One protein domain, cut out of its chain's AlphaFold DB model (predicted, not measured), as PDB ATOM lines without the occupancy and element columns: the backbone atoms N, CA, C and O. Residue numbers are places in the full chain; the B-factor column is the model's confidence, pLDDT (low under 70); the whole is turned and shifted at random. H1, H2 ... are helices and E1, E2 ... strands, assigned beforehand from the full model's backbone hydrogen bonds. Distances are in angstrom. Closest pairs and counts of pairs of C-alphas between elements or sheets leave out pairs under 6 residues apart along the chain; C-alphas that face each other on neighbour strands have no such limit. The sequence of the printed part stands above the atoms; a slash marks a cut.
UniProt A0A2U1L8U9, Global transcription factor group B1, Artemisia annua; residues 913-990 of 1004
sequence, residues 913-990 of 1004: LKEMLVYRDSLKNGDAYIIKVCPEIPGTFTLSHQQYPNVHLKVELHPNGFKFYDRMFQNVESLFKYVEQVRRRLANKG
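AT A GLANCE: This is residues 913 to 990 of the 1004 residues of the protein "Global transcription factor group B1" of Artemisia annua (UniProt A0A2U1L8U9). One strongly twisted, curled sheet of five strands makes a wall, with both helices over the same face: H1 by the E1 and E2 part, and H2 starting by E4 and E5. H2 then runs outward, and residues 981 to 990, of which 981 to 988 belong to H2, stick out from the body. The printed part has 78 residues, in the order H1 E1 E2 E3 E4 E5 H2; the sheet, ordered E1 - E2 - E3 - E4 - E5 and antiparallel throughout, is a meander, each strand the antiparallel neighbour of the one before. The class is mixed, helices and strands, in two layers, helices on one face of a sheet. The whole is compact, with a radius of gyration of the C-alphas of 12.3 A and spans of 36 by 28 by 24 A.

HOW THE PARTS SIT: Start at H1, residues 913 to 922, which is on the sheet at a height over the sheet of 8.9 A. Its closest C-alphas to E1, residues 929 to 933, are those of Arg 920 and Ile 931, 5.8 A apart. Next, E1 forms a hairpin with E2, residues 940 to 945; look for N 930 and O 944, 2.8 A apart, within hydrogen-bond range. E2 forms a hairpin with E3, residues 948 to 958, where N 943 and O 953 are 2.8 A apart. E3 bends by 60 degrees at residue 951, and its pairing is staggered: residues 948 to 956 pair with E2, residues 956 to 958 with E4, residues 961 to 964. There N 956 and O 963 are 2.9 A apart. E4 and E5, residues 967 to 969, form the last hairpin, with N 962 and O 969 at 2.8 A. H2, residues 972 to 988, is on the same face as H1; the closest C-alphas of E5 and H2 are those of Phe 969 and Leu 975, 5.6 A apart. H1 and H2 only just touch, with 3 pairs of C-alphas within 8 A, made by residue 972 alone of H2; the closest are Met 916 and Val 972, 6.4 A. In H1 and H2 every O i to N i+4 pair is within hydrogen-bond range.

IN THESE COORDINATES: Find C-alpha 913 at (-12.888, -4.899, 45.969); from there H1 runs 14.3 A to residue 922. E1 covers 13.2 A and E2 16.3 A. E3 begins at C-alpha 948, (-14.622, 11.605, 27.570), and covers 26.7 A; E4 covers 9.7 A and E5 6.7 A. H2 runs 24.4 A to C-alpha 988 at (-19.576, 25.199, 35.876).

THE WHOLE: The C-alphas farthest apart are those of Pro 959 and Gly 990, 36.2 A. The printed part has no cut and no long link. The model's pLDDT is under 70 at residues 925 to 927, 947 to 951 and 985 to 990.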
ATOM      1  N   LEU A 913     -13.091  -4.377  47.324       93.00
ATOM      2  CA  LEU A 913     -12.888  -4.899  45.969       93.00
ATOM      3  C   LEU A 913     -14.197  -5.469  45.414       93.00
ATOM      4  O   LEU A 913     -14.605  -5.101  44.313       93.00
ATOM      5  N   LYS A 914     -14.865  -6.340  46.177       92.06
ATOM      6  CA  LYS A 914     -16.138  -6.948  45.772       92.06
ATOM      7  C   LYS A 914     -17.235  -5.900  45.623       92.06
ATOM      8  O   LYS A 914     -17.949  -5.944  44.627       92.06
ATOM      9  N   GLU A 915     -17.326  -4.933  46.533       92.25
ATOM     10  CA  GLU A 915     -18.290  -3.829  46.448       92.25
ATOM     11  C   GLU A 915     -18.139  -3.051  45.127       92.25
ATOM     12  O   GLU A 915     -19.117  -2.842  44.406       92.25
ATOM     13  N   MET A 916     -16.908  -2.689  44.745       90.56
ATOM     14  CA  MET A 916     -16.636  -1.971  43.494       90.56
ATOM     15  C   MET A 916     -16.877  -2.830  42.245       90.56
ATOM     16  O   MET A 916     -17.343  -2.309  41.230       90.56
ATOM     17  N   LEU A 917     -16.579  -4.132  42.291       89.94
ATOM     18  CA  LEU A 917     -16.839  -5.053  41.176       89.94
ATOM     19  C   LEU A 917     -18.344  -5.283  40.973       89.94
ATOM     20  O   LEU A 917     -18.814  -5.221  39.841       89.94
ATOM     21  N   VAL A 918     -19.107  -5.455  42.056       91.56
ATOM     22  CA  VAL A 918     -20.576  -5.546  42.008       91.56
ATOM     23  C   VAL A 918     -21.169  -4.249  41.464       91.56
ATOM     24  O   VAL A 918     -22.039  -4.288  40.597       91.56
ATOM     25  N   TYR A 919     -20.670  -3.093  41.916       88.38
ATOM     26  CA  TYR A 919     -21.104  -1.808  41.375       88.38
ATOM     27  C   TYR A 919     -20.785  -1.683  39.881       88.38
ATOM     28  O   TYR A 919     -21.675  -1.335  39.109       88.38
ATOM     29  N   ARG A 920     -19.565  -2.034  39.445       88.56
ATOM     30  CA  ARG A 920     -19.177  -2.082  38.022       88.56
ATOM     31  C   ARG A 920     -20.140  -2.938  37.203       88.56
ATOM     32  O   ARG A 920     -20.555  -2.500  36.135       88.56
ATOM     33  N   ASP A 921     -20.472  -4.128  37.690       84.25
ATOM     34  CA  ASP A 921     -21.309  -5.089  36.966       84.25
ATOM     35  C   ASP A 921     -22.795  -4.675  36.967       84.25
ATOM     36  O   ASP A 921     -23.562  -5.106  36.105       84.25
ATOM     37  N   SER A 922     -23.199  -3.788  37.886       82.38
ATOM     38  CA  SER A 922     -24.545  -3.199  37.932       82.38
ATOM     39  C   SER A 922     -24.772  -2.062  36.919       82.38
ATOM     40  O   SER A 922     -25.926  -1.706  36.659       82.38
ATOM     41  N   LEU A 923     -23.702  -1.505  36.330       80.44
ATOM     42  CA  LEU A 923     -23.784  -0.416  35.352       80.44
ATOM     43  C   LEU A 923     -24.306  -0.931  33.999       80.44
ATOM     44  O   LEU A 923     -23.811  -1.913  33.446       80.44
ATOM     45  N   LYS A 924     -25.304  -0.248  33.433       73.25
ATOM     46  CA  LYS A 924     -25.918  -0.560  32.134       73.25
ATOM     47  C   LYS A 924     -25.279   0.255  31.006       73.25
ATOM     48  O   LYS A 924     -24.678   1.310  31.213       73.25
ATOM     49  N   ASN A 925     -25.470  -0.202  29.765       56.34
ATOM     50  CA  ASN A 925     -25.097   0.565  28.573       56.34
ATOM     51  C   ASN A 925     -25.860   1.904  28.544       56.34
ATOM     52  O   ASN A 925     -27.058   1.932  28.273       56.34
ATOM     53  N   GLY A 926     -25.148   2.995  28.836       55.78
ATOM     54  CA  GLY A 926     -25.673   4.361  28.931       55.78
ATOM     55  C   GLY A 926     -25.276   5.097  30.218       55.78
ATOM     56  O   GLY A 926     -25.446   6.314  30.288       55.78
ATOM     57  N   ASP A 927     -24.726   4.393  31.215       65.00
ATOM     58  CA  ASP A 927     -24.255   5.013  32.455       65.00
ATOM     59  C   ASP A 927     -22.977   5.836  32.250       65.00
ATOM     60  O   ASP A 927     -22.115   5.514  31.438       65.00
ATOM     61  N   ALA A 928     -22.824   6.920  33.013       70.88
ATOM     62  CA  ALA A 928     -21.808   7.943  32.752       70.88
ATOM     63  C   ALA A 928     -20.346   7.445  32.811       70.88
ATOM     64  O   ALA A 928     -19.481   8.077  32.202       70.88
ATOM     65  N   TYR A 929     -20.055   6.325  33.486       80.31
ATOM     66  CA  TYR A 929     -18.695   5.810  33.696       80.31
ATOM     67  C   TYR A 929     -18.532   4.338  33.310       80.31
ATOM     68  O   TYR A 929     -19.420   3.518  33.501       80.31
ATOM     69  N   ILE A 930     -17.333   4.003  32.837       83.19
ATOM     70  CA  ILE A 930     -16.823   2.649  32.635       83.19
ATOM     71  C   ILE A 930     -15.731   2.411  33.681       83.19
ATOM     72  O   ILE A 930     -14.738   3.144  33.715       83.19
ATOM     73  N   ILE A 931     -15.903   1.387  34.516       88.38
ATOM     74  CA  ILE A 931     -14.974   1.031  35.598       88.38
ATOM     75  C   ILE A 931     -14.120  -0.159  35.159       88.38
ATOM     76  O   ILE A 931     -14.651  -1.190  34.748       88.38
ATOM     77  N   LYS A 932     -12.794  -0.036  35.258       87.38
ATOM     78  CA  LYS A 932     -11.845  -1.128  34.978       87.38
ATOM     79  C   LYS A 932     -10.794  -1.232  36.074       87.38
ATOM     80  O   LYS A 932     -10.354  -0.211  36.596       87.38
ATOM     81  N   VAL A 933     -10.342  -2.442  36.384       88.38
ATOM     82  CA  VAL A 933      -9.155  -2.636  37.229       88.38
ATOM     83  C   VAL A 933      -7.910  -2.249  36.424       88.38
ATOM     84  O   VAL A 933      -7.777  -2.627  35.261       88.38
ATOM     85  N   CYS A 934      -7.019  -1.446  37.006       85.12
ATOM     86  CA  CYS A 934      -5.814  -0.954  36.341       85.12
ATOM     87  C   CYS A 934      -4.725  -2.046  36.299       85.12
ATOM     88  O   CYS A 934      -4.267  -2.465  37.363       85.12
ATOM     89  N   PRO A 935      -4.256  -2.486  35.113       78.62
ATOM     90  CA  PRO A 935      -3.178  -3.473  35.021       78.62
ATOM     91  C   PRO A 935      -1.794  -2.875  35.330       78.62
ATOM     92  O   PRO A 935      -0.910  -3.592  35.783       78.62
ATOM     93  N   GLU A 936      -1.602  -1.569  35.106       79.88
ATOM     94  CA  GLU A 936      -0.320  -0.877  35.325       79.88
ATOM     95  C   GLU A 936      -0.046  -0.575  36.804       79.88
ATOM     96  O   GLU A 936       1.105  -0.533  37.228       79.88
ATOM     97  N   ILE A 937      -1.106  -0.345  37.590       80.75
ATOM     98  CA  ILE A 937      -1.031  -0.048  39.027       80.75
ATOM     99  C   ILE A 937      -2.021  -0.965  39.757       80.75
ATOM    100  O   ILE A 937      -3.176  -0.577  39.975       80.75
ATOM    101  N   PRO A 938      -1.603  -2.195  40.107       77.69
ATOM    102  CA  PRO A 938      -2.453  -3.135  40.826       77.69
ATOM    103  C   PRO A 938      -2.946  -2.551  42.155       77.69
ATOM    104  O   PRO A 938      -2.167  -2.002  42.928       77.69
ATOM    105  N   GLY A 939      -4.249  -2.666  42.411       82.38
ATOM    106  CA  GLY A 939      -4.931  -2.070  43.568       82.38
ATOM    107  C   GLY A 939      -5.631  -0.748  43.249       82.38
ATOM    108  O   GLY A 939      -6.179  -0.115  44.142       82.38
ATOM    109  N   THR A 940      -5.633  -0.317  41.984       89.94
ATOM    110  CA  THR A 940      -6.316   0.905  41.533       89.94
ATOM    111  C   THR A 940      -7.403   0.589  40.504       89.94
ATOM    112  O   THR A 940      -7.177  -0.167  39.560       89.94
ATOM    113  N   PHE A 941      -8.564   1.224  40.635       90.94
ATOM    114  CA  PHE A 941      -9.620   1.243  39.625       90.94
ATOM    115  C   PHE A 941      -9.515   2.496  38.763       90.94
ATOM    116  O   PHE A 941      -9.248   3.594  39.249       90.94
ATOM    117  N   THR A 942      -9.759   2.330  37.471       88.00
ATOM    118  CA  THR A 942      -9.861   3.414  36.502       88.00
ATOM    119  C   THR A 942     -11.324   3.661  36.170       88.00
ATOM    120  O   THR A 942     -11.998   2.774  35.648       88.00
ATOM    121  N   LEU A 943     -11.798   4.876  36.438       87.19
ATOM    122  CA  LEU A 943     -13.115   5.363  36.047       87.19
ATOM    123  C   LEU A 943     -12.963   6.195  34.772       87.19
ATOM    124  O   LEU A 943     -12.287   7.224  34.776       87.19
ATOM    125  N   SER A 944     -13.583   5.747  33.685       81.62
ATOM    126  CA  SER A 944     -13.521   6.417  32.380       81.62
ATOM    127  C   SER A 944     -14.906   6.917  32.012       81.62
ATOM    128  O   SER A 944     -15.834   6.122  31.911       81.62
ATOM    129  N   HIS A 945     -15.076   8.223  31.830       78.19
ATOM    130  CA  HIS A 945     -16.388   8.772  31.495       78.19
ATOM    131  C   HIS A 945     -16.748   8.457  30.032       78.19
ATOM    132  O   HIS A 945     -15.921   8.668  29.148       78.19
ATOM    133  N   GLN A 946     -17.975   8.015  29.740       71.31
ATOM    134  CA  GLN A 946     -18.357   7.572  28.386       71.31
ATOM    135  C   GLN A 946     -18.226   8.671  27.317       71.31
ATOM    136  O   GLN A 946     -17.803   8.399  26.199       71.31
ATOM    137  N   GLN A 947     -18.528   9.928  27.662       66.19
ATOM    138  CA  GLN A 947     -18.367  11.075  26.747       66.19
ATOM    139  C   GLN A 947     -16.912  11.566  26.611       66.19
ATOM    140  O   GLN A 947     -16.600  12.303  25.681       66.19
ATOM    141  N   TYR A 948     -16.024  11.176  27.532       67.50
ATOM    142  CA  TYR A 948     -14.622  11.605  27.570       67.50
ATOM    143  C   TYR A 948     -13.725  10.388  27.851       67.50
ATOM    144  O   TYR A 948     -13.092  10.322  28.907       67.50
ATOM    145  N   PRO A 949     -13.679   9.404  26.931       58.03
ATOM    146  CA  PRO A 949     -13.122   8.076  27.194       58.03
ATOM    147  C   PRO A 949     -11.632   8.093  27.529       58.03
ATOM    148  O   PRO A 949     -11.147   7.171  28.175       58.03
ATOM    149  N   ASN A 950     -10.924   9.152  27.140       54.34
ATOM    150  CA  ASN A 950      -9.500   9.282  27.396       54.34
ATOM    151  C   ASN A 950      -9.212   9.854  28.818       54.34
ATOM    152  O   ASN A 950      -8.062   9.854  29.251       54.34
ATOM    153  N   VAL A 951     -10.212  10.372  29.565       61.34
ATOM    154  CA  VAL A 951     -10.030  10.876  30.946       61.34
ATOM    155  C   VAL A 951     -10.205   9.715  31.914       61.34
ATOM    156  O   VAL A 951     -11.318   9.250  32.158       61.34
ATOM    157  N   HIS A 952      -9.096   9.291  32.507       73.62
ATOM    158  CA  HIS A 952      -9.050   8.187  33.454       73.62
ATOM    159  C   HIS A 952      -8.876   8.724  34.876       73.62
ATOM    160  O   HIS A 952      -7.789   9.159  35.260       73.62
ATOM    161  N   LEU A 953      -9.949   8.704  35.665       83.75
ATOM    162  CA  LEU A 953      -9.884   8.989  37.095       83.75
ATOM    163  C   LEU A 953      -9.433   7.726  37.834       83.75
ATOM    164  O   LEU A 953      -9.969   6.647  37.596       83.75
ATOM    165  N   LYS A 954      -8.442   7.852  38.718       86.62
ATOM    166  CA  LYS A 954      -7.876   6.725  39.469       86.62
ATOM    167  C   LYS A 954      -8.423   6.704  40.894       86.62
ATOM    168  O   LYS A 954      -8.361   7.722  41.581       86.62
ATOM    169  N   VAL A 955      -8.929   5.552  41.322       90.94
ATOM    170  CA  VAL A 955      -9.401   5.287  42.687       90.94
ATOM    171  C   VAL A 955      -8.560   4.159  43.265       90.94
ATOM    172  O   VAL A 955      -8.559   3.056  42.725       90.94
ATOM    173  N   GLU A 956      -7.827   4.436  44.333       91.00
ATOM    174  CA  GLU A 956      -6.966   3.460  45.003       91.00
ATOM    175  C   GLU A 956      -7.769   2.695  46.063       91.00
ATOM    176  O   GLU A 956      -8.547   3.282  46.819       91.00
ATOM    177  N   LEU A 957      -7.595   1.379  46.101       91.50
ATOM    178  CA  LEU A 957      -8.213   0.491  47.076       91.50
ATOM    179  C   LEU A 957      -7.365   0.455  48.354       91.50
ATOM    180  O   LEU A 957      -6.172   0.154  48.301       91.50
ATOM    181  N   HIS A 958      -7.980   0.734  49.501       89.88
ATOM    182  CA  HIS A 958      -7.329   0.730  50.810       89.88
ATOM    183  C   HIS A 958      -8.154  -0.101  51.807       89.88
ATOM    184  O   HIS A 958      -9.379  -0.112  51.700       89.88
ATOM    185  N   PRO A 959      -7.550  -0.712  52.846       88.94
ATOM    186  CA  PRO A 959      -8.310  -1.368  53.923       88.94
ATOM    187  C   PRO A 959      -9.308  -0.460  54.668       88.94
ATOM    188  O   PRO A 959     -10.190  -0.946  55.358       88.94
ATOM    189  N   ASN A 960      -9.193   0.864  54.499       87.69
ATOM    190  CA  ASN A 960     -10.060   1.865  55.134       87.69
ATOM    191  C   ASN A 960     -11.076   2.464  54.143       87.69
ATOM    192  O   ASN A 960     -11.643   3.514  54.439       87.69
ATOM    193  N   GLY A 961     -11.240   1.871  52.954       90.56
ATOM    194  CA  GLY A 961     -12.179   2.310  51.921       90.56
ATOM    195  C   GLY A 961     -11.526   2.677  50.585       90.56
ATOM    196  O   GLY A 961     -10.390   2.315  50.274       90.56
ATOM    197  N   PHE A 962     -12.260   3.429  49.769       92.56
ATOM    198  CA  PHE A 962     -11.805   3.922  48.473       92.56
ATOM    199  C   PHE A 962     -11.125   5.274  48.621       92.56
ATOM    200  O   PHE A 962     -11.745   6.256  49.038       92.56
ATOM    201  N   LYS A 963      -9.861   5.361  48.225       91.44
ATOM    202  CA  LYS A 963      -9.120   6.616  48.222       91.44
ATOM    203  C   LYS A 963      -9.217   7.280  46.853       91.44
ATOM    204  O   LYS A 963      -8.810   6.722  45.835       91.44
ATOM    205  N   PHE A 964      -9.732   8.503  46.835       89.69
ATOM    206  CA  PHE A 964      -9.831   9.328  45.636       89.69
ATOM    207  C   PHE A 964      -9.249  10.712  45.927       89.69
ATOM    208  O   PHE A 964      -9.797  11.477  46.727       89.69
ATOM    209  N   TYR A 965      -8.107  11.012  45.297       83.81
ATOM    210  CA  TYR A 965      -7.210  12.107  45.693       83.81
ATOM    211  C   TYR A 965      -6.832  12.003  47.189       83.81
ATOM    212  O   TYR A 965      -6.391  10.942  47.629       83.81
ATOM    213  N   ASP A 966      -7.021  13.068  47.973       80.81
ATOM    214  CA  ASP A 966      -6.690  13.117  49.407       80.81
ATOM    215  C   ASP A 966      -7.872  12.738  50.321       80.81
ATOM    216  O   ASP A 966      -7.834  12.981  51.526       80.81
ATOM    217  N   ARG A 967      -8.957  12.171  49.767       86.62
ATOM    218  CA  ARG A 967     -10.158  11.791  50.528       86.62
ATOM    219  C   ARG A 967     -10.391  10.285  50.514       86.62
ATOM    220  O   ARG A 967     -10.186   9.630  49.494       86.62
ATOM    221  N   MET A 968     -10.862   9.773  51.649       91.38
ATOM    222  CA  MET A 968     -11.240   8.374  51.850       91.38
ATOM    223  C   MET A 968     -12.766   8.242  51.887       91.38
ATOM    224  O   MET A 968     -13.435   9.032  52.555       91.38
ATOM    225  N   PHE A 969     -13.305   7.245  51.192       93.50
ATOM    226  CA  PHE A 969     -14.737   6.973  51.087       93.50
ATOM    227  C   PHE A 969     -15.037   5.555  51.572       93.50
ATOM    228  O   PHE A 969     -14.410   4.609  51.113       93.50
ATOM    229  N   GLN A 970     -16.005   5.408  52.478       90.50
ATOM    230  CA  GLN A 970     -16.336   4.128  53.127       90.50
ATOM    231  C   GLN A 970     -17.321   3.260  52.323       90.50
ATOM    232  O   GLN A 970     -17.709   2.197  52.780       90.50
ATOM    233  N   ASN A 971     -17.795   3.736  51.171       90.06
ATOM    234  CA  ASN A 971     -18.649   2.974  50.259       90.06
ATOM    235  C   ASN A 971     -18.621   3.597  48.860       90.06
ATOM    236  O   ASN A 971     -18.321   4.788  48.691       90.06
ATOM    237  N   VAL A 972     -18.977   2.798  47.859       89.56
ATOM    238  CA  VAL A 972     -18.960   3.191  46.447       89.56
ATOM    239  C   VAL A 972     -19.972   4.310  46.170       89.56
ATOM    240  O   VAL A 972     -19.688   5.239  45.414       89.56
ATOM    241  N   GLU A 973     -21.132   4.312  46.831       86.62
ATOM    242  CA  GLU A 973     -22.171   5.321  46.590       86.62
ATOM    243  C   GLU A 973     -21.719   6.745  46.970       86.62
ATOM    244  O   GLU A 973     -21.926   7.702  46.218       86.62
ATOM    245  N   SER A 974     -21.063   6.905  48.124       89.25
ATOM    246  CA  SER A 974     -20.528   8.193  48.583       89.25
ATOM    247  C   SER A 974     -19.373   8.687  47.711       89.25
ATOM    248  O   SER A 974     -19.308   9.883  47.404       89.25
ATOM    249  N   LEU A 975     -18.516   7.770  47.245       91.25
ATOM    250  CA  LEU A 975     -17.463   8.051  46.274       91.25
ATOM    251  C   LEU A 975     -18.062   8.626  44.985       91.25
ATOM    252  O   LEU A 975     -17.679   9.718  44.566       91.25
ATOM    253  N   PHE A 976     -19.035   7.945  44.376       87.25
ATOM    254  CA  PHE A 976     -19.612   8.389  43.104       87.25
ATOM    255  C   PHE A 976     -20.460   9.662  43.232       87.25
ATOM    256  O   PHE A 976     -20.415  10.509  42.337       87.25
ATOM    257  N   LYS A 977     -21.143   9.883  44.368       86.19
ATOM    258  CA  LYS A 977     -21.780  11.180  44.679       86.19
ATOM    259  C   LYS A 977     -20.760  12.320  44.665       86.19
ATOM    260  O   LYS A 977     -21.031  13.386  44.106       86.19
ATOM    261  N   TYR A 978     -19.582  12.099  45.248       86.31
ATOM    262  CA  TYR A 978     -18.510  13.090  45.258       86.31
ATOM    263  C   TYR A 978     -17.870  13.276  43.876       86.31
ATOM    264  O   TYR A 978     -17.663  14.413  43.456       86.31
ATOM    265  N   VAL A 979     -17.622  12.192  43.135       84.38
ATOM    266  CA  VAL A 979     -17.100  12.238  41.757       84.38
ATOM    267  C   VAL A 979     -18.023  13.067  40.852       84.38
ATOM    268  O   VAL A 979     -17.548  13.957  40.145       84.38
ATOM    269  N   GLU A 980     -19.345  12.885  40.946       79.62
ATOM    270  CA  GLU A 980     -20.311  13.705  40.201       79.62
ATOM    271  C   GLU A 980     -20.350  15.167  40.662       79.62
ATOM    272  O   GLU A 980     -20.486  16.081  39.841       79.62
ATOM    273  N   GLN A 981     -20.195  15.431  41.961       80.38
ATOM    274  CA  GLN A 981     -20.114  16.797  42.477       80.38
ATOM    275  C   GLN A 981     -18.862  17.524  41.965       80.38
ATOM    276  O   GLN A 981     -18.941  18.691  41.567       80.38
ATOM    277  N   VAL A 982     -17.716  16.838  41.944       75.00
ATOM    278  CA  VAL A 982     -16.459  17.333  41.366       75.00
ATOM    279  C   VAL A 982     -16.651  17.619  39.875       75.00
ATOM    280  O   VAL A 982     -16.271  18.696  39.413       75.00
ATOM    281  N   ARG A 983     -17.355  16.740  39.149       73.06
ATOM    282  CA  ARG A 983     -17.697  16.942  37.736       73.06
ATOM    283  C   ARG A 983     -18.548  18.162  37.466       73.06
ATOM    284  O   ARG A 983     -18.190  18.975  36.615       73.06
ATOM    285  N   ARG A 984     -19.631  18.347  38.216       70.19
ATOM    286  CA  ARG A 984     -20.501  19.523  38.074       70.19
ATOM    287  C   ARG A 984     -19.767  20.825  38.402       70.19
ATOM    288  O   ARG A 984     -19.952  21.823  37.712       70.19
ATOM    289  N   ARG A 985     -18.891  20.820  39.414       67.19
ATOM    290  CA  ARG A 985     -18.063  21.989  39.769       67.19
ATOM    291  C   ARG A 985     -17.031  22.333  38.694       67.19
ATOM    292  O   ARG A 985     -16.791  23.514  38.463       67.19
ATOM    293  N   LEU A 986     -16.439  21.329  38.048       59.91
ATOM    294  CA  LEU A 986     -15.489  21.529  36.951       59.91
ATOM    295  C   LEU A 986     -16.194  22.020  35.675       59.91
ATOM    296  O   LEU A 986     -15.719  22.970  35.056       59.91
ATOM    297  N   ALA A 987     -17.382  21.488  35.364       58.75
ATOM    298  CA  ALA A 987     -18.212  21.953  34.249       58.75
ATOM    299  C   ALA A 987     -18.674  23.419  34.410       58.75
ATOM    300  O   ALA A 987     -18.573  24.200  33.466       58.75
ATOM    301  N   ASN A 988     -19.099  23.831  35.613       52.19
ATOM    302  CA  ASN A 988     -19.576  25.199  35.876       52.19
ATOM    303  C   ASN A 988     -18.472  26.273  35.865       52.19
ATOM    304  O   ASN A 988     -18.780  27.455  35.744       52.19
ATOM    305  N   LYS A 989     -17.192  25.898  35.982       49.84
ATOM    306  CA  LYS A 989     -16.056  26.835  35.889       49.84
ATOM    307  C   LYS A 989     -15.549  27.043  34.452       49.84
ATOM    308  O   LYS A 989     -14.501  27.654  34.272       49.84
ATOM    309  N   GLY A 990     -16.241  26.513  33.437       43.25
ATOM    310  CA  GLY A 990     -15.771  26.545  32.043       43.25
ATOM    311  C   GLY A 990     -14.504  25.711  31.808       43.25
ATOM    312  O   GLY A 990     -13.876  25.810  30.756       43.25
TER     313      GLY A 990